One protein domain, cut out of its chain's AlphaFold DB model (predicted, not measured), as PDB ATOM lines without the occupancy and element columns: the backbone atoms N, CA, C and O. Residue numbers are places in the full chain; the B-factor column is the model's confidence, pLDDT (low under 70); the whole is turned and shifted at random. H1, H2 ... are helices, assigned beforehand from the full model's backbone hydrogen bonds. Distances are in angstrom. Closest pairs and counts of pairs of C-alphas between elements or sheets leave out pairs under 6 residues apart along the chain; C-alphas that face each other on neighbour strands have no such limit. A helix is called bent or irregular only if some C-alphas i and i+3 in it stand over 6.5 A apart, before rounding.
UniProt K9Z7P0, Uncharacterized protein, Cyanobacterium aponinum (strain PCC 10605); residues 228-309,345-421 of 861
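Overview. This is residues 228 to 309 and 345 to 421 of the 861 residues of an uncharacterized protein of Cyanobacterium aponinum (strain PCC 10605) (UniProt K9Z7P0). Two long helices, H1 and H2a, form a hairpin that spreads as a V; H4 and H7 sit between its arms toward the open end, H5 and H6 pack on H1, and H3 packs on H2b. The turn, at residues 265 to 270, sticks out free. The printed part has 159 residues with seven named helices, H1 to H7 in order, and no named strand: all helix, mostly crossed. It is only just loose, close to compact, with a radius of gyration of the C-alphas of 18.5 A, and spans 61 by 32 by 26 A.

Along the chain. Find C-alpha 228 at (-3.898, -20.248, 7.838); from there H1 runs 48.4 A to residue 261. H2, residues 269 to 309, was assigned as one helix by its hydrogen bonds but is bent: C-alphas 299 and 302 are 6.6 A apart. Its arms are H2a, 269 to 299, 45.0 A, and H2b, 302 to 309. Next come H3, 350 to 362; H4, 367 to 377; H5, 379 to 389, irregular, with C-alphas 381 and 384 7.3 A apart; H6, 394 to 397; and H7, 405 to 420, 23.0 A long, which ends with C-alpha 420 at (-1.729, -31.234, 13.852).

Arrangement. Look first at the hairpin: H1 touches H2a with residues 248 to 259 alone, at a shallow tilt of 31 degrees, opposite ways; the closest C-alphas, Ile 255 and Leu 279, are 6.1 A apart. H7 touches H1, closest C-alphas Ala 234 and Met 415, 4.4 A, and H2a, Gly 296 and Asp 406, 4.5 A. H4 only just touches H2a, with 3 pairs of C-alphas within 8 A, closest Cys 294 and Pro 367, 6.4 A. H5 touches H1 about perpendicular, at 80 degrees, closest C-alphas Ser 235 and Ile 385, 4.6 A. H6 touches H1, closest C-alphas Val 240 and Thr 397, 5.2 A. H3 touches H2b, closest C-alphas Leu 305 and Val 353, 5.9 A. Every O i to N i+4 pair is within hydrogen-bond range in H1, H2a, H2b, H3, H4 and H7, and 5 of 7 in H5; H6 is too short for one.

Size, cuts and confidence. The two C-alphas farthest apart, of Ser 266 and Lys 345, are 63.4 A apart. Residues 310 to 344 are not printed; C-alphas 309 and 345 are 11.5 A apart across this cut. Of the links printed whole, none is long. Mean pLDDT of the printed part is 92.0, and no printed residue is under 70.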
ATOM      1  N   ASP A 228      -3.533 -21.558   7.285       93.31
ATOM      2  CA  ASP A 228      -3.898 -20.248   7.838       93.31
ATOM      3  C   ASP A 228      -5.355 -20.197   8.340       93.31
ATOM      4  O   ASP A 228      -5.635 -19.655   9.413       93.31
ATOM      5  N   GLN A 229      -6.290 -20.831   7.617       93.62
ATOM      6  CA  GLN A 229      -7.674 -21.003   8.069       93.62
ATOM      7  C   GLN A 229      -7.743 -21.805   9.377       93.62
ATOM      8  O   GLN A 229      -8.465 -21.428  10.304       93.62
ATOM      9  N   GLY A 230      -6.992 -22.909   9.446       94.25
ATOM     10  CA  GLY A 230      -6.902 -23.757  10.632       94.25
ATOM     11  C   GLY A 230      -6.303 -23.022  11.829       94.25
ATOM     12  O   GLY A 230      -6.870 -23.081  12.919       94.25
ATOM     13  N   ILE A 231      -5.235 -22.248  11.614       94.69
ATOM     14  CA  ILE A 231      -4.588 -21.413  12.636       94.69
ATOM     15  C   ILE A 231      -5.586 -20.408  13.224       94.69
ATOM     16  O   ILE A 231      -5.685 -20.291  14.447       94.69
ATOM     17  N   ILE A 232      -6.370 -19.706  12.398       94.81
ATOM     18  CA  ILE A 232      -7.374 -18.748  12.894       94.81
ATOM     19  C   ILE A 232      -8.447 -19.434  13.739       94.81
ATOM     20  O   ILE A 232      -8.805 -18.929  14.805       94.81
ATOM     21  N   LEU A 233      -8.959 -20.581  13.290       94.75
ATOM     22  CA  LEU A 233      -9.960 -21.335  14.043       94.75
ATOM     23  C   LEU A 233      -9.392 -21.878  15.363       94.75
ATOM     24  O   LEU A 233     -10.033 -21.735  16.404       94.75
ATOM     25  N   ALA A 234      -8.169 -22.414  15.354       95.94
ATOM     26  CA  ALA A 234      -7.468 -22.833  16.568       95.94
ATOM     27  C   ALA A 234      -7.263 -21.655  17.538       95.94
ATOM     28  O   ALA A 234      -7.463 -21.802  18.743       95.94
ATOM     29  N   SER A 235      -6.955 -20.465  17.013       96.56
ATOM     30  CA  SER A 235      -6.806 -19.233  17.800       96.56
ATOM     31  C   SER A 235      -8.119 -18.796  18.458       96.56
ATOM     32  O   SER A 235      -8.105 -18.355  19.607       96.56
ATOM     33  N   LEU A 236      -9.258 -18.944  17.766       96.19
ATOM     34  CA  LEU A 236     -10.588 -18.703  18.336       96.19
ATOM     35  C   LEU A 236     -10.872 -19.671  19.494       96.19
ATOM     36  O   LEU A 236     -11.312 -19.241  20.559       96.19
ATOM     37  N   TYR A 237     -10.596 -20.966  19.317       96.81
ATOM     38  CA  TYR A 237     -10.796 -21.960  20.375       96.81
ATOM     39  C   TYR A 237      -9.870 -21.732  21.575       96.81
ATOM     40  O   TYR A 237     -10.308 -21.861  22.721       96.81
ATOM     41  N   LEU A 238      -8.630 -21.300  21.337       96.94
ATOM     42  CA  LEU A 238      -7.726 -20.887  22.404       96.94
ATOM     43  C   LEU A 238      -8.237 -19.634  23.134       96.94
ATOM     44  O   LEU A 238      -8.177 -19.578  24.362       96.94
ATOM     45  N   ALA A 239      -8.782 -18.649  22.416       96.88
ATOM     46  CA  ALA A 239      -9.387 -17.462  23.025       96.88
ATOM     47  C   ALA A 239     -10.597 -17.828  23.905       96.88
ATOM     48  O   ALA A 239     -10.761 -17.287  24.999       96.88
ATOM     49  N   VAL A 240     -11.414 -18.795  23.471       96.19
ATOM     50  CA  VAL A 240     -12.511 -19.356  24.277       96.19
ATOM     51  C   VAL A 240     -11.976 -20.004  25.556       96.19
ATOM     52  O   VAL A 240     -12.501 -19.739  26.639       96.19
ATOM     53  N   PHE A 241     -10.910 -20.805  25.463       96.00
ATOM     54  CA  PHE A 241     -10.246 -21.374  26.639       96.00
ATOM     55  C   PHE A 241      -9.749 -20.282  27.597       96.00
ATOM     56  O   PHE A 241     -10.049 -20.329  28.790       96.00
ATOM     57  N   GLN A 242      -9.045 -19.273  27.075       95.69
ATOM     58  CA  GLN A 242      -8.517 -18.151  27.855       95.69
ATOM     59  C   GLN A 242      -9.638 -17.389  28.570       95.69
ATOM     60  O   GLN A 242      -9.504 -17.080  29.749       95.69
ATOM     61  N   GLN A 243     -10.775 -17.158  27.907       94.75
ATOM     62  CA  GLN A 243     -11.943 -16.514  28.513       94.75
ATOM     63  C   GLN A 243     -12.546 -17.350  29.655       94.75
ATOM     64  O   GLN A 243     -12.928 -16.802  30.691       94.75
ATOM     65  N   VAL A 244     -12.664 -18.670  29.476       94.19
ATOM     66  CA  VAL A 244     -13.171 -19.570  30.526       94.19
ATOM     67  C   VAL A 244     -12.215 -19.594  31.717       94.19
ATOM     68  O   VAL A 244     -12.669 -19.465  32.852       94.19
ATOM     69  N   LYS A 245     -10.906 -19.695  31.464       94.62
ATOM     70  CA  LYS A 245      -9.878 -19.657  32.507       94.62
ATOM     71  C   LYS A 245      -9.901 -18.327  33.265       94.62
ATOM     72  O   LYS A 245     -10.025 -18.341  34.482       94.62
ATOM     73  N   GLN A 246      -9.912 -17.196  32.557       93.62
ATOM     74  CA  GLN A 246      -9.988 -15.866  33.169       93.62
ATOM     75  C   GLN A 246     -11.208 -15.740  34.088       93.62
ATOM     76  O   GLN A 246     -11.100 -15.242  35.198       93.62
ATOM     77  N   ARG A 247     -12.369 -16.263  33.674       91.62
ATOM     78  CA  ARG A 247     -13.586 -16.262  34.499       91.62
ATOM     79  C   ARG A 247     -13.434 -17.072  35.792       91.62
ATOM     80  O   ARG A 247     -14.021 -16.695  36.806       91.62
ATOM     81  N   GLN A 248     -12.703 -18.188  35.751       93.19
ATOM     82  CA  GLN A 248     -12.381 -18.980  36.943       93.19
ATOM     83  C   GLN A 248     -11.406 -18.221  37.848       93.19
ATOM     84  O   GLN A 248     -11.655 -18.145  39.051       93.19
ATOM     85  N   ASP A 249     -10.361 -17.626  37.270       94.06
ATOM     86  CA  ASP A 249      -9.320 -16.882  37.986       94.06
ATOM     87  C   ASP A 249      -9.899 -15.616  38.655       94.06
ATOM     88  O   ASP A 249      -9.671 -15.371  39.842       94.06
ATOM     89  N   ASP A 250     -10.737 -14.855  37.942       94.25
ATOM     90  CA  ASP A 250     -11.434 -13.667  38.454       94.25
ATOM     91  C   ASP A 250     -12.349 -14.029  39.631       94.25
ATOM     92  O   ASP A 250     -12.370 -13.346  40.659       94.25
ATOM     93  N   ARG A 251     -13.106 -15.128  39.506       94.44
ATOM     94  CA  ARG A 251     -13.982 -15.596  40.585       94.44
ATOM     95  C   ARG A 251     -13.173 -16.067  41.790       94.44
ATOM     96  O   ARG A 251     -13.574 -15.789  42.918       94.44
ATOM     97  N   GLU A 252     -12.044 -16.737  41.577       94.31
ATOM     98  CA  GLU A 252     -11.150 -17.149  42.660       94.31
ATOM     99  C   GLU A 252     -10.532 -15.941  43.380       94.31
ATOM    100  O   GLU A 252     -10.474 -15.918  44.611       94.31
ATOM    101  N   SER A 253     -10.131 -14.909  42.634       94.75
ATOM    102  CA  SER A 253      -9.642 -13.647  43.194       94.75
ATOM    103  C   SER A 253     -10.707 -12.964  44.061       94.75
ATOM    104  O   SER A 253     -10.432 -12.603  45.207       94.75
ATOM    105  N   LEU A 254     -11.955 -12.896  43.579       93.75
ATOM    106  CA  LEU A 254     -13.091 -12.366  44.345       93.75
ATOM    107  C   LEU A 254     -13.377 -13.183  45.611       93.75
ATOM    108  O   LEU A 254     -13.620 -12.608  46.667       93.75
ATOM    109  N   ILE A 255     -13.309 -14.516  45.540       93.81
ATOM    110  CA  ILE A 255     -13.449 -15.393  46.715       93.81
ATOM    111  C   ILE A 255     -12.352 -15.082  47.744       93.81
ATOM    112  O   ILE A 255     -12.643 -14.955  48.935       93.81
ATOM    113  N   LYS A 256     -11.096 -14.918  47.306       94.25
ATOM    114  CA  LYS A 256      -9.974 -14.542  48.185       94.25
ATOM    115  C   LYS A 256     -10.179 -13.157  48.802       94.25
ATOM    116  O   LYS A 256      -9.896 -12.984  49.986       94.25
ATOM    117  N   GLN A 257     -10.680 -12.194  48.032       93.31
ATOM    118  CA  GLN A 257     -10.989 -10.852  48.520       93.31
ATOM    119  C   GLN A 257     -12.116 -10.877  49.561       93.31
ATOM    120  O   GLN A 257     -11.927 -10.358  50.655       93.31
ATOM    121  N   LEU A 258     -13.235 -11.552  49.279       92.25
ATOM    122  CA  LEU A 258     -14.357 -11.689  50.214       92.25
ATOM    123  C   LEU A 258     -13.934 -12.362  51.527       92.25
ATOM    124  O   LEU A 258     -14.323 -11.905  52.597       92.25
ATOM    125  N   LYS A 259     -13.080 -13.395  51.465       92.94
ATOM    126  CA  LYS A 259     -12.498 -14.025  52.664       92.94
ATOM    127  C   LYS A 259     -11.663 -13.052  53.491       92.94
ATOM    128  O   LYS A 259     -11.746 -13.077  54.712       92.94
ATOM    129  N   LYS A 260     -10.867 -12.195  52.843       90.88
ATOM    130  CA  LYS A 260     -10.090 -11.156  53.539       90.88
ATOM    131  C   LYS A 260     -10.993 -10.095  54.157       90.88
ATOM    132  O   LYS A 260     -10.763  -9.700  55.290       90.88
ATOM    133  N   GLU A 261     -12.014  -9.649  53.431       88.06
ATOM    134  CA  GLU A 261     -12.948  -8.636  53.919       88.06
ATOM    135  C   GLU A 261     -13.770  -9.132  55.110       88.06
ATOM    136  O   GLU A 261     -13.990  -8.367  56.039       88.06
ATOM    137  N   LEU A 262     -14.176 -10.406  55.126       88.69
ATOM    138  CA  LEU A 262     -14.882 -11.022  56.257       88.69
ATOM    139  C   LEU A 262     -14.038 -11.129  57.538       88.69
ATOM    140  O   LEU A 262     -14.605 -11.311  58.612       88.69
ATOM    141  N   ASN A 263     -12.714 -10.981  57.436       84.75
ATOM    142  CA  ASN A 263     -11.802 -10.951  58.580       84.75
ATOM    143  C   ASN A 263     -11.630  -9.538  59.181       84.75
ATOM    144  O   ASN A 263     -10.814  -9.370  60.080       84.75
ATOM    145  N   ILE A 264     -12.337  -8.516  58.679       85.25
ATOM    146  CA  ILE A 264     -12.283  -7.148  59.217       85.25
ATOM    147  C   ILE A 264     -13.293  -7.007  60.365       85.25
ATOM    148  O   ILE A 264     -14.502  -7.091  60.145       85.25
ATOM    149  N   ASP A 265     -12.802  -6.722  61.575       73.00
ATOM    150  CA  ASP A 265     -13.613  -6.640  62.805       73.00
ATOM    151  C   ASP A 265     -14.623  -5.477  62.829       73.00
ATOM    152  O   ASP A 265     -15.579  -5.498  63.598       73.00
ATOM    153  N   SER A 266     -14.454  -4.467  61.970       79.69
ATOM    154  CA  SER A 266     -15.315  -3.277  61.914       79.69
ATOM    155  C   SER A 266     -16.579  -3.433  61.054       79.69
ATOM    156  O   SER A 266     -17.255  -2.439  60.793       79.69
ATOM    157  N   LEU A 267     -16.881  -4.632  60.543       79.62
ATOM    158  CA  LEU A 267     -18.073  -4.873  59.723       79.62
ATOM    159  C   LEU A 267     -19.338  -4.970  60.580       79.62
ATOM    160  O   LEU A 267     -19.367  -5.675  61.588       79.62
ATOM    161  N   SER A 268     -20.425  -4.342  60.128       83.94
ATOM    162  CA  SER A 268     -21.731  -4.552  60.756       83.94
ATOM    163  C   SER A 268     -22.239  -5.982  60.521       83.94
ATOM    164  O   SER A 268     -21.945  -6.618  59.504       83.94
ATOM    165  N   GLU A 269     -23.073  -6.493  61.427       82.44
ATOM    166  CA  GLU A 269     -23.638  -7.850  61.347       82.44
ATOM    167  C   GLU A 269     -24.439  -8.088  60.049       82.44
ATOM    168  O   GLU A 269     -24.416  -9.173  59.460       82.44
ATOM    169  N   LYS A 270     -25.098  -7.041  59.532       84.88
ATOM    170  CA  LYS A 270     -25.824  -7.075  58.254       84.88
ATOM    171  C   LYS A 270     -24.881  -7.204  57.052       84.88
ATOM    172  O   LYS A 270     -25.168  -7.970  56.131       84.88
ATOM    173  N   GLU A 271     -23.767  -6.473  57.051       85.25
ATOM    174  CA  GLU A 271     -22.756  -6.543  55.988       85.25
ATOM    175  C   GLU A 271     -22.027  -7.884  56.001       85.25
ATOM    176  O   GLU A 271     -21.836  -8.484  54.942       85.25
ATOM    177  N   ARG A 272     -21.693  -8.389  57.193       87.25
ATOM    178  CA  ARG A 272     -21.062  -9.698  57.380       87.25
ATOM    179  C   ARG A 272     -21.933 -10.820  56.815       87.25
ATOM    180  O   ARG A 272     -21.489 -11.541  55.925       87.25
ATOM    181  N   ASN A 273     -23.209 -10.873  57.206       87.31
ATOM    182  CA  ASN A 273     -24.176 -11.846  56.684       87.31
ATOM    183  C   ASN A 273     -24.367 -11.751  55.157       87.31
ATOM    184  O   ASN A 273     -24.523 -12.766  54.476       87.31
ATOM    185  N   SER A 274     -24.372 -10.536  54.593       90.06
ATOM    186  CA  SER A 274     -24.475 -10.340  53.140       90.06
ATOM    187  C   SER A 274     -23.245 -10.882  52.404       90.06
ATOM    188  O   SER A 274     -23.389 -11.592  51.407       90.06
ATOM    189  N   LYS A 275     -22.040 -10.578  52.904       90.38
ATOM    190  CA  LYS A 275     -20.773 -11.032  52.316       90.38
ATOM    191  C   LYS A 275     -20.567 -12.541  52.467       90.38
ATOM    192  O   LYS A 275     -20.078 -13.165  51.531       90.38
ATOM    193  N   GLU A 276     -20.987 -13.148  53.577       90.81
ATOM    194  CA  GLU A 276     -20.954 -14.609  53.760       90.81
ATOM    195  C   GLU A 276     -21.846 -15.332  52.746       90.81
ATOM    196  O   GLU A 276     -21.403 -16.286  52.100       90.81
ATOM    197  N   LYS A 277     -23.072 -14.838  52.527       92.75
ATOM    198  CA  LYS A 277     -23.972 -15.374  51.490       92.75
ATOM    199  C   LYS A 277     -23.385 -15.224  50.090       92.75
ATOM    200  O   LYS A 277     -23.504 -16.137  49.269       92.75
ATOM    201  N   GLU A 278     -22.761 -14.084  49.797       93.19
ATOM    202  CA  GLU A 278     -22.085 -13.884  48.518       93.19
ATOM    203  C   GLU A 278     -20.903 -14.847  48.346       93.19
ATOM    204  O   GLU A 278     -20.797 -15.490  47.299       93.19
ATOM    205  N   LEU A 279     -20.065 -15.006  49.374       93.38
ATOM    206  CA  LEU A 279     -18.929 -15.924  49.375       93.38
ATOM    207  C   LEU A 279     -19.377 -17.365  49.106       93.38
ATOM    208  O   LEU A 279     -18.874 -17.979  48.164       93.38
ATOM    209  N   GLN A 280     -20.361 -17.873  49.858       94.12
ATOM    210  CA  GLN A 280     -20.904 -19.225  49.667       94.12
ATOM    211  C   GLN A 280     -21.394 -19.429  48.228       94.12
ATOM    212  O   GLN A 280     -20.985 -20.375  47.552       94.12
ATOM    213  N   LYS A 281     -22.185 -18.483  47.704       94.62
ATOM    214  CA  LYS A 281     -22.698 -18.539  46.327       94.62
ATOM    215  C   LYS A 281     -21.575 -18.577  45.285       94.62
ATOM    216  O   LYS A 281     -21.689 -19.274  44.273       94.62
ATOM    217  N   LYS A 282     -20.496 -17.813  45.489       93.38
ATOM    218  CA  LYS A 282     -19.344 -17.774  44.572       93.38
ATOM    219  C   LYS A 282     -18.522 -19.062  44.653       93.38
ATOM    220  O   LYS A 282     -18.146 -19.578  43.601       93.38
ATOM    221  N   GLU A 283     -18.290 -19.603  45.849       94.56
ATOM    222  CA  GLU A 283     -17.574 -20.870  46.048       94.56
ATOM    223  C   GLU A 283     -18.324 -22.064  45.444       94.56
ATOM    224  O   GLU A 283     -17.721 -22.882  44.743       94.56
ATOM    225  N   GLU A 284     -19.642 -22.147  45.651       94.88
ATOM    226  CA  GLU A 284     -20.492 -23.170  45.034       94.88
ATOM    227  C   GLU A 284     -20.452 -23.085  43.505       94.88
ATOM    228  O   GLU A 284     -20.271 -24.097  42.820       94.88
ATOM    229  N   MET A 285     -20.574 -21.870  42.958       93.19
ATOM    230  CA  MET A 285     -20.516 -21.644  41.516       93.19
ATOM    231  C   MET A 285     -19.148 -22.019  40.931       93.19
ATOM    232  O   MET A 285     -19.110 -22.656  39.878       93.19
ATOM    233  N   GLN A 286     -18.047 -21.683  41.616       94.25
ATOM    234  CA  GLN A 286     -16.689 -22.059  41.208       94.25
ATOM    235  C   GLN A 286     -16.543 -23.580  41.137       94.25
ATOM    236  O   GLN A 286     -16.185 -24.114  40.089       94.25
ATOM    237  N   LYS A 287     -16.887 -24.292  42.221       93.88
ATOM    238  CA  LYS A 287     -16.786 -25.760  42.286       93.88
ATOM    239  C   LYS A 287     -17.639 -26.432  41.211       93.88
ATOM    240  O   LYS A 287     -17.172 -27.350  40.537       93.88
ATOM    241  N   LYS A 288     -18.877 -25.962  41.025       93.94
ATOM    242  CA  LYS A 288     -19.811 -26.502  40.029       93.94
ATOM    243  C   LYS A 288     -19.306 -26.302  38.601       93.94
ATOM    244  O   LYS A 288     -19.375 -27.231  37.799       93.94
ATOM    245  N   GLU A 289     -18.827 -25.105  38.273       92.44
ATOM    246  CA  GLU A 289     -18.338 -24.799  36.927       92.44
ATOM    247  C   GLU A 289     -17.009 -25.518  36.637       92.44
ATOM    248  O   GLU A 289     -16.866 -26.113  35.573       92.44
ATOM    249  N   TYR A 290     -16.088 -25.569  37.603       93.56
ATOM    250  CA  TYR A 290     -14.833 -26.317  37.483       93.56
ATOM    251  C   TYR A 290     -15.074 -27.816  37.239       93.56
ATOM    252  O   TYR A 290     -14.585 -28.370  36.254       93.56
ATOM    253  N   LYS A 291     -15.908 -28.460  38.074       94.44
ATOM    254  CA  LYS A 291     -16.271 -29.881  37.925       94.44
ATOM    255  C   LYS A 291     -16.857 -30.173  36.543       94.44
ATOM    256  O   LYS A 291     -16.485 -31.155  35.909       94.44
ATOM    257  N   LYS A 292     -17.721 -29.284  36.048       94.94
ATOM    258  CA  LYS A 292     -18.333 -29.389  34.719       94.94
ATOM    259  C   LYS A 292     -17.300 -29.420  33.587       94.94
ATOM    260  O   LYS A 292     -17.487 -30.177  32.635       94.94
ATOM    261  N   TYR A 293     -16.242 -28.609  33.659       95.06
ATOM    262  CA  TYR A 293     -15.189 -28.608  32.639       95.06
ATOM    263  C   TYR A 293     -14.304 -29.852  32.720       95.06
ATOM    264  O   TYR A 293     -14.011 -30.433  31.678       95.06
ATOM    265  N   CYS A 294     -13.948 -30.307  33.925       94.62
ATOM    266  CA  CYS A 294     -13.187 -31.546  34.105       94.62
ATOM    267  C   CYS A 294     -13.951 -32.768  33.572       94.62
ATOM    268  O   CYS A 294     -13.411 -33.519  32.766       94.62
ATOM    269  N   GLU A 295     -15.233 -32.921  33.927       95.19
ATOM    270  CA  GLU A 295     -16.067 -34.025  33.425       95.19
ATOM    271  C   GLU A 295     -16.231 -33.988  31.898       95.19
ATOM    272  O   GLU A 295     -16.243 -35.029  31.241       95.19
ATOM    273  N   GLY A 296     -16.385 -32.793  31.316       93.69
ATOM    274  CA  GLY A 296     -16.470 -32.625  29.865       93.69
ATOM    275  C   GLY A 296     -15.170 -33.014  29.159       93.69
ATOM    276  O   GLY A 296     -15.207 -33.710  28.140       93.69
ATOM    277  N   PHE A 297     -14.033 -32.595  29.723       95.62
ATOM    278  CA  PHE A 297     -12.696 -32.922  29.233       95.62
ATOM    279  C   PHE A 297     -12.429 -34.429  29.277       95.62
ATOM    280  O   PHE A 297     -11.980 -34.998  28.283       95.62
ATOM    281  N   GLU A 298     -12.808 -35.086  30.372       94.38
ATOM    282  CA  GLU A 298     -12.699 -36.534  30.539       94.38
ATOM    283  C   GLU A 298     -13.549 -37.305  29.522       94.38
ATOM    284  O   GLU A 298     -13.037 -38.127  28.759       94.38
ATOM    285  N   LYS A 299     -14.846 -36.985  29.438       95.00
ATOM    286  CA  LYS A 299     -15.796 -37.691  28.561       95.00
ATOM    287  C   LYS A 299     -15.534 -37.489  27.069       95.00
ATOM    288  O   LYS A 299     -16.056 -38.261  26.266       95.00
ATOM    289  N   THR A 300     -14.772 -36.460  26.703       93.25
ATOM    290  CA  THR A 300     -14.556 -36.074  25.304       93.25
ATOM    291  C   THR A 300     -13.093 -36.214  24.903       93.25
ATOM    292  O   THR A 300     -12.759 -37.103  24.130       93.25
ATOM    293  N   PHE A 301     -12.209 -35.360  25.423       92.62
ATOM    294  CA  PHE A 301     -10.821 -35.284  24.968       92.62
ATOM    295  C   PHE A 301     -10.006 -36.494  25.436       92.62
ATOM    296  O   PHE A 301      -9.388 -37.167  24.614       92.62
ATOM    297  N   ILE A 302     -10.065 -36.819  26.735       93.00
ATOM    298  CA  ILE A 302      -9.355 -37.984  27.291       93.00
ATOM    299  C   ILE A 302      -9.872 -39.267  26.639       93.00
ATOM    300  O   ILE A 302      -9.081 -40.098  26.198       93.00
ATOM    301  N   LYS A 303     -11.198 -39.398  26.507       94.56
ATOM    302  CA  LYS A 303     -11.820 -40.539  25.833       94.56
ATOM    303  C   LYS A 303     -11.288 -40.740  24.410       94.56
ATOM    304  O   LYS A 303     -10.933 -41.862  24.070       94.56
ATOM    305  N   ILE A 304     -11.177 -39.673  23.614       93.31
ATOM    306  CA  ILE A 304     -10.635 -39.741  22.245       93.31
ATOM    307  C   ILE A 304      -9.172 -40.199  22.241       93.31
ATOM    308  O   ILE A 304      -8.808 -41.036  21.421       93.31
ATOM    309  N   LEU A 305      -8.333 -39.701  23.156       92.25
ATOM    310  CA  LEU A 305      -6.937 -40.148  23.250       92.25
ATOM    311  C   LEU A 305      -6.842 -41.646  23.571       92.25
ATOM    312  O   LEU A 305      -6.066 -42.363  22.939       92.25
ATOM    313  N   THR A 306      -7.659 -42.131  24.508       91.94
ATOM    314  CA  THR A 306      -7.711 -43.552  24.875       91.94
ATOM    315  C   THR A 306      -8.237 -44.418  23.729       91.94
ATOM    316  O   THR A 306      -7.649 -45.457  23.434       91.94
ATOM    317  N   GLU A 307      -9.300 -43.980  23.045       93.81
ATOM    318  CA  GLU A 307      -9.852 -44.664  21.866       93.81
ATOM    319  C   GLU A 307      -8.842 -44.704  20.709       93.81
ATOM    320  O   GLU A 307      -8.699 -45.729  20.049       93.81
ATOM    321  N   HIS A 308      -8.088 -43.630  20.466       93.00
ATOM    322  CA  HIS A 308      -7.040 -43.645  19.443       93.00
ATOM    323  C   HIS A 308      -5.896 -44.585  19.800       93.00
ATOM    324  O   HIS A 308      -5.397 -45.277  18.917       93.00
ATOM    325  N   LYS A 309      -5.493 -44.645  21.075       91.25
ATOM    326  CA  LYS A 309      -4.464 -45.589  21.522       91.25
ATOM    327  C   LYS A 309      -4.874 -47.033  21.211       91.25
ATOM    328  O   LYS A 309      -4.084 -47.765  20.626       91.25
ATOM    329  N   LYS A 345     -11.079 -43.601  11.415       87.38
ATOM    330  CA  LYS A 345     -11.482 -43.137  12.753       87.38
ATOM    331  C   LYS A 345     -10.373 -42.378  13.488       87.38
ATOM    332  O   LYS A 345     -10.667 -41.721  14.480       87.38
ATOM    333  N   ILE A 346      -9.124 -42.490  13.036       87.50
ATOM    334  CA  ILE A 346      -7.961 -41.895  13.699       87.50
ATOM    335  C   ILE A 346      -7.836 -40.431  13.270       87.50
ATOM    336  O   ILE A 346      -7.648 -40.131  12.093       87.50
ATOM    337  N   ILE A 347      -7.933 -39.517  14.238       87.50
ATOM    338  CA  ILE A 347      -7.861 -38.062  13.998       87.50
ATOM    339  C   ILE A 347      -6.475 -37.488  14.346       87.50
ATOM    340  O   ILE A 347      -6.056 -36.491  13.764       87.50
ATOM    341  N   PHE A 348      -5.755 -38.109  15.285       90.75
ATOM    342  CA  PHE A 348      -4.445 -37.656  15.766       90.75
ATOM    343  C   PHE A 348      -3.367 -38.682  15.447       90.75
ATOM    344  O   PHE A 348      -3.655 -39.873  15.468       90.75
ATOM    345  N   SER A 349      -2.132 -38.233  15.215       90.25
ATOM    346  CA  SER A 349      -0.981 -39.126  15.041       90.25
ATOM    347  C   SER A 349      -0.640 -39.877  16.336       90.25
ATOM    348  O   SER A 349      -0.977 -39.440  17.440       90.25
ATOM    349  N   GLN A 350       0.058 -41.006  16.206       90.75
ATOM    350  CA  GLN A 350       0.474 -41.817  17.354       90.75
ATOM    351  C   GLN A 350       1.420 -41.039  18.284       90.75
ATOM    352  O   GLN A 350       1.249 -41.075  19.502       90.75
ATOM    353  N   ASP A 351       2.346 -40.258  17.718       90.19
ATOM    354  CA  ASP A 351       3.252 -39.387  18.478       90.19
ATOM    355  C   ASP A 351       2.494 -38.340  19.293       90.19
ATOM    356  O   ASP A 351       2.785 -38.138  20.474       90.19
ATOM    357  N   PHE A 352       1.472 -37.719  18.691       91.31
ATOM    358  CA  PHE A 352       0.619 -36.767  19.390       91.31
ATOM    359  C   PHE A 352      -0.098 -37.433  20.565       91.31
ATOM    360  O   PHE A 352      -0.057 -36.912  21.681       91.31
ATOM    361  N   VAL A 353      -0.728 -38.592  20.340       92.56
ATOM    362  CA  VAL A 353      -1.440 -39.321  21.400       92.56
ATOM    363  C   VAL A 353      -0.486 -39.647  22.549       92.56
ATOM    364  O   VAL A 353      -0.779 -39.310  23.693       92.56
ATOM    365  N   ASN A 354       0.697 -40.189  22.250       91.69
ATOM    366  CA  ASN A 354       1.700 -40.533  23.257       91.69
ATOM    367  C   ASN A 354       2.195 -39.312  24.050       91.69
ATOM    368  O   ASN A 354       2.304 -39.379  25.278       91.69
ATOM    369  N   GLN A 355       2.476 -38.194  23.376       92.25
ATOM    370  CA  GLN A 355       2.904 -36.955  24.031       92.25
ATOM    371  C   GLN A 355       1.805 -36.414  24.956       92.25
ATOM    372  O   GLN A 355       2.072 -36.089  26.115       92.25
ATOM    373  N   LYS A 356       0.558 -36.345  24.474       93.69
ATOM    374  CA  LYS A 356      -0.554 -35.791  25.257       93.69
ATOM    375  C   LYS A 356      -0.990 -36.705  26.396       93.69
ATOM    376  O   LYS A 356      -1.396 -36.184  27.427       93.69
ATOM    377  N   THR A 357      -0.859 -38.027  26.277       92.00
ATOM    378  CA  THR A 357      -1.106 -38.938  27.407       92.00
ATOM    379  C   THR A 357      -0.125 -38.687  28.556       92.00
ATOM    380  O   THR A 357      -0.568 -38.563  29.694       92.00
ATOM    381  N   LYS A 358       1.174 -38.497  28.277       91.88
ATOM    382  CA  LYS A 358       2.161 -38.139  29.319       91.88
ATOM    383  C   LYS A 358       1.829 -36.801  29.986       91.88
ATOM    384  O   LYS A 358       1.898 -36.660  31.202       91.88
ATOM    385  N   LEU A 359       1.418 -35.817  29.190       93.00
ATOM    386  CA  LEU A 359       1.042 -34.501  29.705       93.00
ATOM    387  C   LEU A 359      -0.254 -34.550  30.536       93.00
ATOM    388  O   LEU A 359      -0.420 -33.817  31.513       93.00
ATOM    389  N   LEU A 360      -1.169 -35.459  30.196       93.19
ATOM    390  CA  LEU A 360      -2.388 -35.710  30.959       93.19
ATOM    391  C   LEU A 360      -2.091 -36.273  32.358       93.19
ATOM    392  O   LEU A 360      -2.712 -35.836  33.329       93.19
ATOM    393  N   GLU A 361      -1.122 -37.184  32.464       90.31
ATOM    394  CA  GLU A 361      -0.637 -37.716  33.745       90.31
ATOM    395  C   GLU A 361      -0.031 -36.593  34.606       90.31
ATOM    396  O   GLU A 361      -0.430 -36.411  35.757       90.31
ATOM    397  N   ASN A 362       0.833 -35.758  34.018       90.00
ATOM    398  CA  ASN A 362       1.485 -34.633  34.706       90.00
ATOM    399  C   ASN A 362       0.516 -33.530  35.171       90.00
ATOM    400  O   ASN A 362       0.797 -32.805  36.128       90.00
ATOM    401  N   SER A 363      -0.613 -33.370  34.485       90.19
ATOM    402  CA  SER A 363      -1.638 -32.367  34.808       90.19
ATOM    403  C   SER A 363      -2.737 -32.897  35.735       90.19
ATOM    404  O   SER A 363      -3.631 -32.134  36.114       90.19
ATOM    405  N   GLY A 364      -2.702 -34.186  36.099       87.94
ATOM    406  CA  GLY A 364      -3.721 -34.825  36.937       87.94
ATOM    407  C   GLY A 364      -5.124 -34.791  36.320       87.94
ATOM    408  O   GLY A 364      -6.112 -34.689  37.046       87.94
ATOM    409  N   GLY A 365      -5.221 -34.781  34.985       86.44
ATOM    410  CA  GLY A 365      -6.496 -34.667  34.267       86.44
ATOM    411  C   GLY A 365      -7.160 -33.282  34.324       86.44
ATOM    412  O   GLY A 365      -8.297 -33.133  33.873       86.44
ATOM    413  N   ASN A 366      -6.486 -32.252  34.852       91.88
ATOM    414  CA  ASN A 366      -7.017 -30.890  34.895       91.88
ATOM    415  C   ASN A 366      -6.830 -30.183  33.536       91.88
ATOM    416  O   ASN A 366      -5.689 -29.895  33.164       91.88
ATOM    417  N   PRO A 367      -7.914 -29.799  32.828       93.94
ATOM    418  CA  PRO A 367      -7.808 -29.168  31.512       93.94
ATOM    419  C   PRO A 367      -7.055 -27.829  31.536       93.94
ATOM    420  O   PRO A 367      -6.375 -27.488  30.571       93.94
ATOM    421  N   PHE A 368      -7.142 -27.054  32.620       94.69
ATOM    422  CA  PHE A 368      -6.479 -25.750  32.707       94.69
ATOM    423  C   PHE A 368      -4.967 -25.880  32.883       94.69
ATOM    424  O   PHE A 368      -4.216 -25.124  32.268       94.69
ATOM    425  N   LEU A 369      -4.520 -26.841  33.697       93.56
ATOM    426  CA  LEU A 369      -3.095 -27.131  33.872       93.56
ATOM    427  C   LEU A 369      -2.513 -27.792  32.626       93.56
ATOM    428  O   LEU A 369      -1.436 -27.391  32.194       93.56
ATOM    429  N   PHE A 370      -3.257 -28.724  32.025       95.69
ATOM    430  CA  PHE A 370      -2.885 -29.412  30.792       95.69
ATOM    431  C   PHE A 370      -2.518 -28.415  29.683       95.69
ATOM    432  O   PHE A 370      -1.397 -28.414  29.187       95.69
ATOM    433  N   ILE A 371      -3.417 -27.485  29.347       94.38
ATOM    434  CA  ILE A 371      -3.148 -26.523  28.265       94.38
ATOM    435  C   ILE A 371      -1.977 -25.595  28.612       94.38
ATOM    436  O   ILE A 371      -1.141 -25.320  27.758       94.38
ATOM    437  N   VAL A 372      -1.870 -25.133  29.863       92.50
ATOM    438  CA  VAL A 372      -0.771 -24.242  30.282       92.50
ATOM    439  C   VAL A 372       0.590 -24.942  30.215       92.50
ATOM    440  O   VAL A 372       1.570 -24.314  29.820       92.50
ATOM    441  N   GLN A 373       0.670 -26.212  30.616       94.06
ATOM    442  CA  GLN A 373       1.892 -27.010  30.496       94.06
ATOM    443  C   GLN A 373       2.249 -27.222  29.024       94.06
ATOM    444  O   GLN A 373       3.380 -26.966  28.624       94.06
ATOM    445  N   ASP A 374       1.263 -27.563  28.196       94.00
ATOM    446  CA  ASP A 374       1.495 -27.815  26.779       94.00
ATOM    447  C   ASP A 374       1.960 -26.571  26.011       94.00
ATOM    448  O   ASP A 374       2.866 -26.640  25.182       94.00
ATOM    449  N   GLN A 375       1.402 -25.404  26.340       93.38
ATOM    450  CA  GLN A 375       1.859 -24.123  25.800       93.38
ATOM    451  C   GLN A 375       3.320 -23.822  26.155       93.38
ATOM    452  O   GLN A 375       4.011 -23.169  25.374       93.38
ATOM    453  N   LYS A 376       3.790 -24.269  27.327       92.25
ATOM    454  CA  LYS A 376       5.184 -24.093  27.755       92.25
ATOM    455  C   LYS A 376       6.126 -25.070  27.062       92.25
ATOM    456  O   LYS A 376       7.235 -24.666  26.729       92.25
ATOM    457  N   GLU A 377       5.698 -26.317  26.867       91.44
ATOM    458  CA  GLU A 377       6.493 -27.360  26.203       91.44
ATOM    459  C   GLU A 377       6.562 -27.168  24.680       91.44
ATOM    460  O   GLU A 377       7.577 -27.489  24.070       91.44
ATOM    461  N   ASN A 378       5.516 -26.608  24.061       90.12
ATOM    462  CA  ASN A 378       5.390 -26.463  22.608       90.12
ATOM    463  C   ASN A 378       5.247 -24.989  22.176       90.12
ATOM    464  O   ASN A 378       4.322 -24.634  21.441       90.12
ATOM    465  N   GLN A 379       6.155 -24.117  22.627       90.44
ATOM    466  CA  GLN A 379       6.053 -22.662  22.412       90.44
ATOM    467  C   GLN A 379       5.910 -22.277  20.934       90.44
ATOM    468  O   GLN A 379       5.036 -21.474  20.607       90.44
ATOM    469  N   ASP A 380       6.687 -22.894  20.043       89.00
ATOM    470  CA  ASP A 380       6.672 -22.580  18.608       89.00
ATOM    471  C   ASP A 380       5.316 -22.887  17.959       89.00
ATOM    472  O   ASP A 380       4.780 -22.067  17.211       89.00
ATOM    473  N   LYS A 381       4.699 -24.027  18.310       87.19
ATOM    474  CA  LYS A 381       3.359 -24.403  17.821       87.19
ATOM    475  C   LYS A 381       2.289 -23.414  18.289       87.19
ATOM    476  O   LYS A 381       1.336 -23.136  17.562       87.19
ATOM    477  N   PHE A 382       2.439 -22.879  19.501       93.56
ATOM    478  CA  PHE A 382       1.469 -21.966  20.098       93.56
ATOM    479  C   PHE A 382       1.738 -20.482  19.806       93.56
ATOM    480  O   PHE A 382       0.852 -19.664  20.050       93.56
ATOM    481  N   ALA A 383       2.909 -20.104  19.284       93.44
ATOM    482  CA  ALA A 383       3.323 -18.706  19.134       93.44
ATOM    483  C   ALA A 383       2.316 -17.871  18.325       93.44
ATOM    484  O   ALA A 383       1.789 -16.870  18.822       93.44
ATOM    485  N   ILE A 384       1.980 -18.327  17.115       92.25
ATOM    486  CA  ILE A 384       1.061 -17.618  16.212       92.25
ATOM    487  C   ILE A 384      -0.362 -17.601  16.782       92.25
ATOM    488  O   ILE A 384      -1.013 -16.553  16.804       92.25
ATOM    489  N   ILE A 385      -0.851 -18.734  17.302       94.88
ATOM    490  CA  ILE A 385      -2.222 -18.799  17.826       94.88
ATOM    491  C   ILE A 385      -2.396 -17.994  19.119       94.88
ATOM    492  O   ILE A 385      -3.450 -17.397  19.318       94.88
ATOM    493  N   ASN A 386      -1.360 -17.886  19.959       95.12
ATOM    494  CA  ASN A 386      -1.345 -17.002  21.130       95.12
ATOM    495  C   ASN A 386      -1.401 -15.521  20.738       95.12
ATOM    496  O   ASN A 386      -2.001 -14.710  21.444       95.12
ATOM    497  N   GLN A 387      -0.739 -15.143  19.643       94.31
ATOM    498  CA  GLN A 387      -0.779 -13.773  19.143       94.31
ATOM    499  C   GLN A 387      -2.177 -13.433  18.616       94.31
ATOM    500  O   GLN A 387      -2.748 -12.407  18.992       94.31
ATOM    501  N   LEU A 388      -2.747 -14.304  17.780       94.06
ATOM    502  CA  LEU A 388      -4.062 -14.083  17.179       94.06
ATOM    503  C   LEU A 388      -5.205 -14.198  18.196       94.06
ATOM    504  O   LEU A 388      -6.168 -13.436  18.087       94.06
ATOM    505  N   SER A 389      -5.100 -15.068  19.211       95.62
ATOM    506  CA  SER A 389      -6.160 -15.259  20.217       95.62
ATOM    507  C   SER A 389      -6.514 -13.958  20.946       95.62
ATOM    508  O   SER A 389      -7.686 -13.698  21.218       95.62
ATOM    509  N   LYS A 390      -5.525 -13.080  21.167       94.31
ATOM    510  CA  LYS A 390      -5.697 -11.755  21.793       94.31
ATOM    511  C   LYS A 390      -6.598 -10.806  20.996       94.31
ATOM    512  O   LYS A 390      -7.115  -9.845  21.557       94.31
ATOM    513  N   SER A 391      -6.783 -11.050  19.698       92.00
ATOM    514  CA  SER A 391      -7.613 -10.198  18.837       92.00
ATOM    515  C   SER A 391      -9.113 -10.464  18.992       92.00
ATOM    516  O   SER A 391      -9.921  -9.619  18.594       92.00
ATOM    517  N   PHE A 392      -9.506 -11.607  19.565       93.50
ATOM    518  CA  PHE A 392     -10.909 -11.959  19.776       93.50
ATOM    519  C   PHE A 392     -11.443 -11.323  21.062       93.50
ATOM    520  O   PHE A 392     -10.907 -11.523  22.150       93.50
ATOM    521  N   ASN A 393     -12.532 -10.561  20.944       91.50
ATOM    522  CA  ASN A 393     -13.214  -9.973  22.094       91.50
ATOM    523  C   ASN A 393     -14.241 -10.950  22.697       91.50
ATOM    524  O   ASN A 393     -14.450 -12.066  22.215       91.50
ATOM    525  N   ARG A 394     -14.921 -10.497  23.754       89.69
ATOM    526  CA  ARG A 394     -16.001 -11.242  24.407       89.69
ATOM    527  C   ARG A 394     -17.130 -11.629  23.442       89.69
ATOM    528  O   ARG A 394     -17.566 -12.773  23.475       89.69
ATOM    529  N   THR A 395     -17.548 -10.721  22.559       89.06
ATOM    530  CA  THR A 395     -18.576 -10.994  21.539       89.06
ATOM    531  C   THR A 395     -18.187 -12.167  20.643       89.06
ATOM    532  O   THR A 395     -19.022 -13.021  20.355       89.06
ATOM    533  N   ALA A 396     -16.918 -12.245  20.237       90.94
ATOM    534  CA  ALA A 396     -16.423 -13.307  19.373       90.94
ATOM    535  C   ALA A 396     -16.333 -14.664  20.088       90.94
ATOM    536  O   ALA A 396     -16.699 -15.688  19.514       90.94
ATOM    537  N   THR A 397     -15.873 -14.691  21.341       92.94
ATOM    538  CA  THR A 397     -15.746 -15.941  22.111       92.94
ATOM    539  C   THR A 397     -17.098 -16.481  22.586       92.94
ATOM    540  O   THR A 397     -17.291 -17.695  22.599       92.94
ATOM    541  N   GLU A 398     -18.074 -15.611  22.875       90.44
ATOM    542  CA  GLU A 398     -19.444 -16.000  23.255       90.44
ATOM    543  C   GLU A 398     -20.283 -16.555  22.088       90.44
ATOM    544  O   GLU A 398     -21.348 -17.132  22.319       90.44
ATOM    545  N   GLN A 399     -19.793 -16.478  20.841       89.69
ATOM    546  CA  GLN A 399     -20.397 -17.216  19.719       89.69
ATOM    547  C   GLN A 399     -20.339 -18.725  19.944       89.69
ATOM    548  O   GLN A 399     -21.191 -19.458  19.444       89.69
ATOM    549  N   ILE A 400     -19.344 -19.191  20.701       91.94
ATOM    550  CA  ILE A 400     -19.221 -20.576  21.125       91.94
ATOM    551  C   ILE A 400     -19.851 -20.705  22.507       91.94
ATOM    552  O   ILE A 400     -19.502 -19.979  23.437       91.94
ATOM    553  N   ASN A 401     -20.753 -21.672  22.679       90.56
ATOM    554  CA  ASN A 401     -21.391 -21.925  23.969       90.56
ATOM    555  C   ASN A 401     -20.460 -22.694  24.922       90.56
ATOM    556  O   ASN A 401     -20.756 -23.801  25.377       90.56
ATOM    557  N   SER A 402     -19.328 -22.079  25.250       87.69
ATOM    558  CA  SER A 402     -18.305 -22.619  26.141       87.69
ATOM    559  C   SER A 402     -18.775 -22.758  27.582       87.69
ATOM    560  O   SER A 402     -18.101 -23.401  28.371       87.69
ATOM    561  N   THR A 403     -19.953 -22.228  27.940       86.25
ATOM    562  CA  THR A 403     -20.543 -22.490  29.260       86.25
ATOM    563  C   THR A 403     -20.836 -23.971  29.458       86.25
ATOM    564  O   THR A 403     -20.887 -24.421  30.598       86.25
ATOM    565  N   ARG A 404     -21.050 -24.735  28.379       89.44
ATOM    566  CA  ARG A 404     -21.235 -26.189  28.369       89.44
ATOM    567  C   ARG A 404     -19.883 -26.912  28.363       89.44
ATOM    568  O   ARG A 404     -19.052 -26.656  27.502       89.44
ATOM    569  N   GLY A 405     -19.684 -27.838  29.306       90.38
ATOM    570  CA  GLY A 405     -18.401 -28.523  29.495       90.38
ATOM    571  C   GLY A 405     -18.028 -29.442  28.332       90.38
ATOM    572  O   GLY A 405     -16.860 -29.535  27.974       90.38
ATOM    573  N   ASP A 406     -19.024 -30.057  27.694       92.62
ATOM    574  CA  ASP A 406     -18.845 -30.875  26.493       92.62
ATOM    575  C   ASP A 406     -18.413 -30.036  25.282       92.62
ATOM    576  O   ASP A 406     -17.483 -30.417  24.579       92.62
ATOM    577  N   ILE A 407     -19.014 -28.857  25.077       93.12
ATOM    578  CA  ILE A 407     -18.617 -27.937  23.996       93.12
ATOM    579  C   ILE A 407     -17.218 -27.375  24.254       93.12
ATOM    580  O   ILE A 407     -16.400 -27.327  23.340       93.12
ATOM    581  N   PHE A 408     -16.910 -26.999  25.499       94.75
ATOM    582  CA  PHE A 408     -15.562 -26.583  25.887       94.75
ATOM    583  C   PHE A 408     -14.516 -27.654  25.541       94.75
ATOM    584  O   PHE A 408     -13.503 -27.341  24.920       94.75
ATOM    585  N   ALA A 409     -14.780 -28.921  25.866       94.88
ATOM    586  CA  ALA A 409     -13.872 -30.011  25.529       94.88
ATOM    587  C   ALA A 409     -13.781 -30.261  24.012       94.88
ATOM    588  O   ALA A 409     -12.688 -30.508  23.505       94.88
ATOM    589  N   GLN A 410     -14.889 -30.133  23.271       95.00
ATOM    590  CA  GLN A 410     -14.885 -30.193  21.802       95.00
ATOM    591  C   GLN A 410     -14.012 -29.096  21.181       95.00
ATOM    592  O   GLN A 410     -13.298 -29.371  20.221       95.00
ATOM    593  N   CYS A 411     -14.002 -27.881  21.739       95.38
ATOM    594  CA  CYS A 411     -13.100 -26.820  21.288       95.38
ATOM    595  C   CYS A 411     -11.629 -27.218  21.426       95.38
ATOM    596  O   CYS A 411     -10.843 -26.911  20.538       95.38
ATOM    597  N   LEU A 412     -11.256 -27.913  22.507       94.88
ATOM    598  CA  LEU A 412      -9.883 -28.388  22.699       94.88
ATOM    599  C   LEU A 412      -9.521 -29.474  21.681       94.88
ATOM    600  O   LEU A 412      -8.456 -29.398  21.071       94.88
ATOM    601  N   VAL A 413     -10.418 -30.441  21.449       94.56
ATOM    602  CA  VAL A 413     -10.240 -31.466  20.403       94.56
ATOM    603  C   VAL A 413     -10.017 -30.804  19.043       94.56
ATOM    604  O   VAL A 413      -9.038 -31.108  18.366       94.56
ATOM    605  N   GLU A 414     -10.888 -29.869  18.662       94.31
ATOM    606  CA  GLU A 414     -10.800 -29.184  17.373       94.31
ATOM    607  C   GLU A 414      -9.568 -28.282  17.268       94.31
ATOM    608  O   GLU A 414      -8.921 -28.270  16.225       94.31
ATOM    609  N   MET A 415      -9.188 -27.578  18.337       95.62
ATOM    610  CA  MET A 415      -7.960 -26.781  18.376       95.62
ATOM    611  C   MET A 415      -6.742 -27.642  18.041       95.62
ATOM    612  O   MET A 415      -5.983 -27.298  17.139       95.62
ATOM    613  N   TYR A 416      -6.577 -28.784  18.712       94.38
ATOM    614  CA  TYR A 416      -5.459 -29.682  18.433       94.38
ATOM    615  C   TYR A 416      -5.561 -30.337  17.060       94.38
ATOM    616  O   TYR A 416      -4.551 -30.457  16.370       94.38
ATOM    617  N   ARG A 417      -6.769 -30.715  16.622       93.00
ATOM    618  CA  ARG A 417      -6.972 -31.290  15.287       93.00
ATOM    619  C   ARG A 417      -6.488 -30.324  14.210       93.00
ATOM    620  O   ARG A 417      -5.855 -30.753  13.257       93.00
ATOM    621  N   LEU A 418      -6.770 -29.033  14.365       93.50
ATOM    622  CA  LEU A 418      -6.367 -27.996  13.418       93.50
ATOM    623  C   LEU A 418      -4.871 -27.662  13.472       93.50
ATOM    624  O   LEU A 418      -4.325 -27.227  12.465       93.50
ATOM    625  N   LEU A 419      -4.217 -27.853  14.622       90.12
ATOM    626  CA  LEU A 419      -2.771 -27.647  14.766       90.12
ATOM    627  C   LEU A 419      -1.946 -28.805  14.195       90.12
ATOM    628  O   LEU A 419      -0.850 -28.576  13.692       90.12
ATOM    629  N   GLU A 420      -2.459 -30.034  14.278       84.31
ATOM    630  CA  GLU A 420      -1.729 -31.234  13.852       84.31
ATOM    631  C   GLU A 420      -2.078 -31.681  12.428       84.31
ATOM    632  O   GLU A 420      -1.240 -32.265  11.741       84.31
ATOM    633  N   ASN A 421      -3.309 -31.437  11.962       77.06
ATOM    634  CA  ASN A 421      -3.744 -31.961  10.675       77.06
ATOM    635  C   ASN A 421      -3.240 -31.114   9.495       77.06
ATOM    636  O   ASN A 421      -3.552 -29.930   9.379       77.06
TER     637      ASN A 421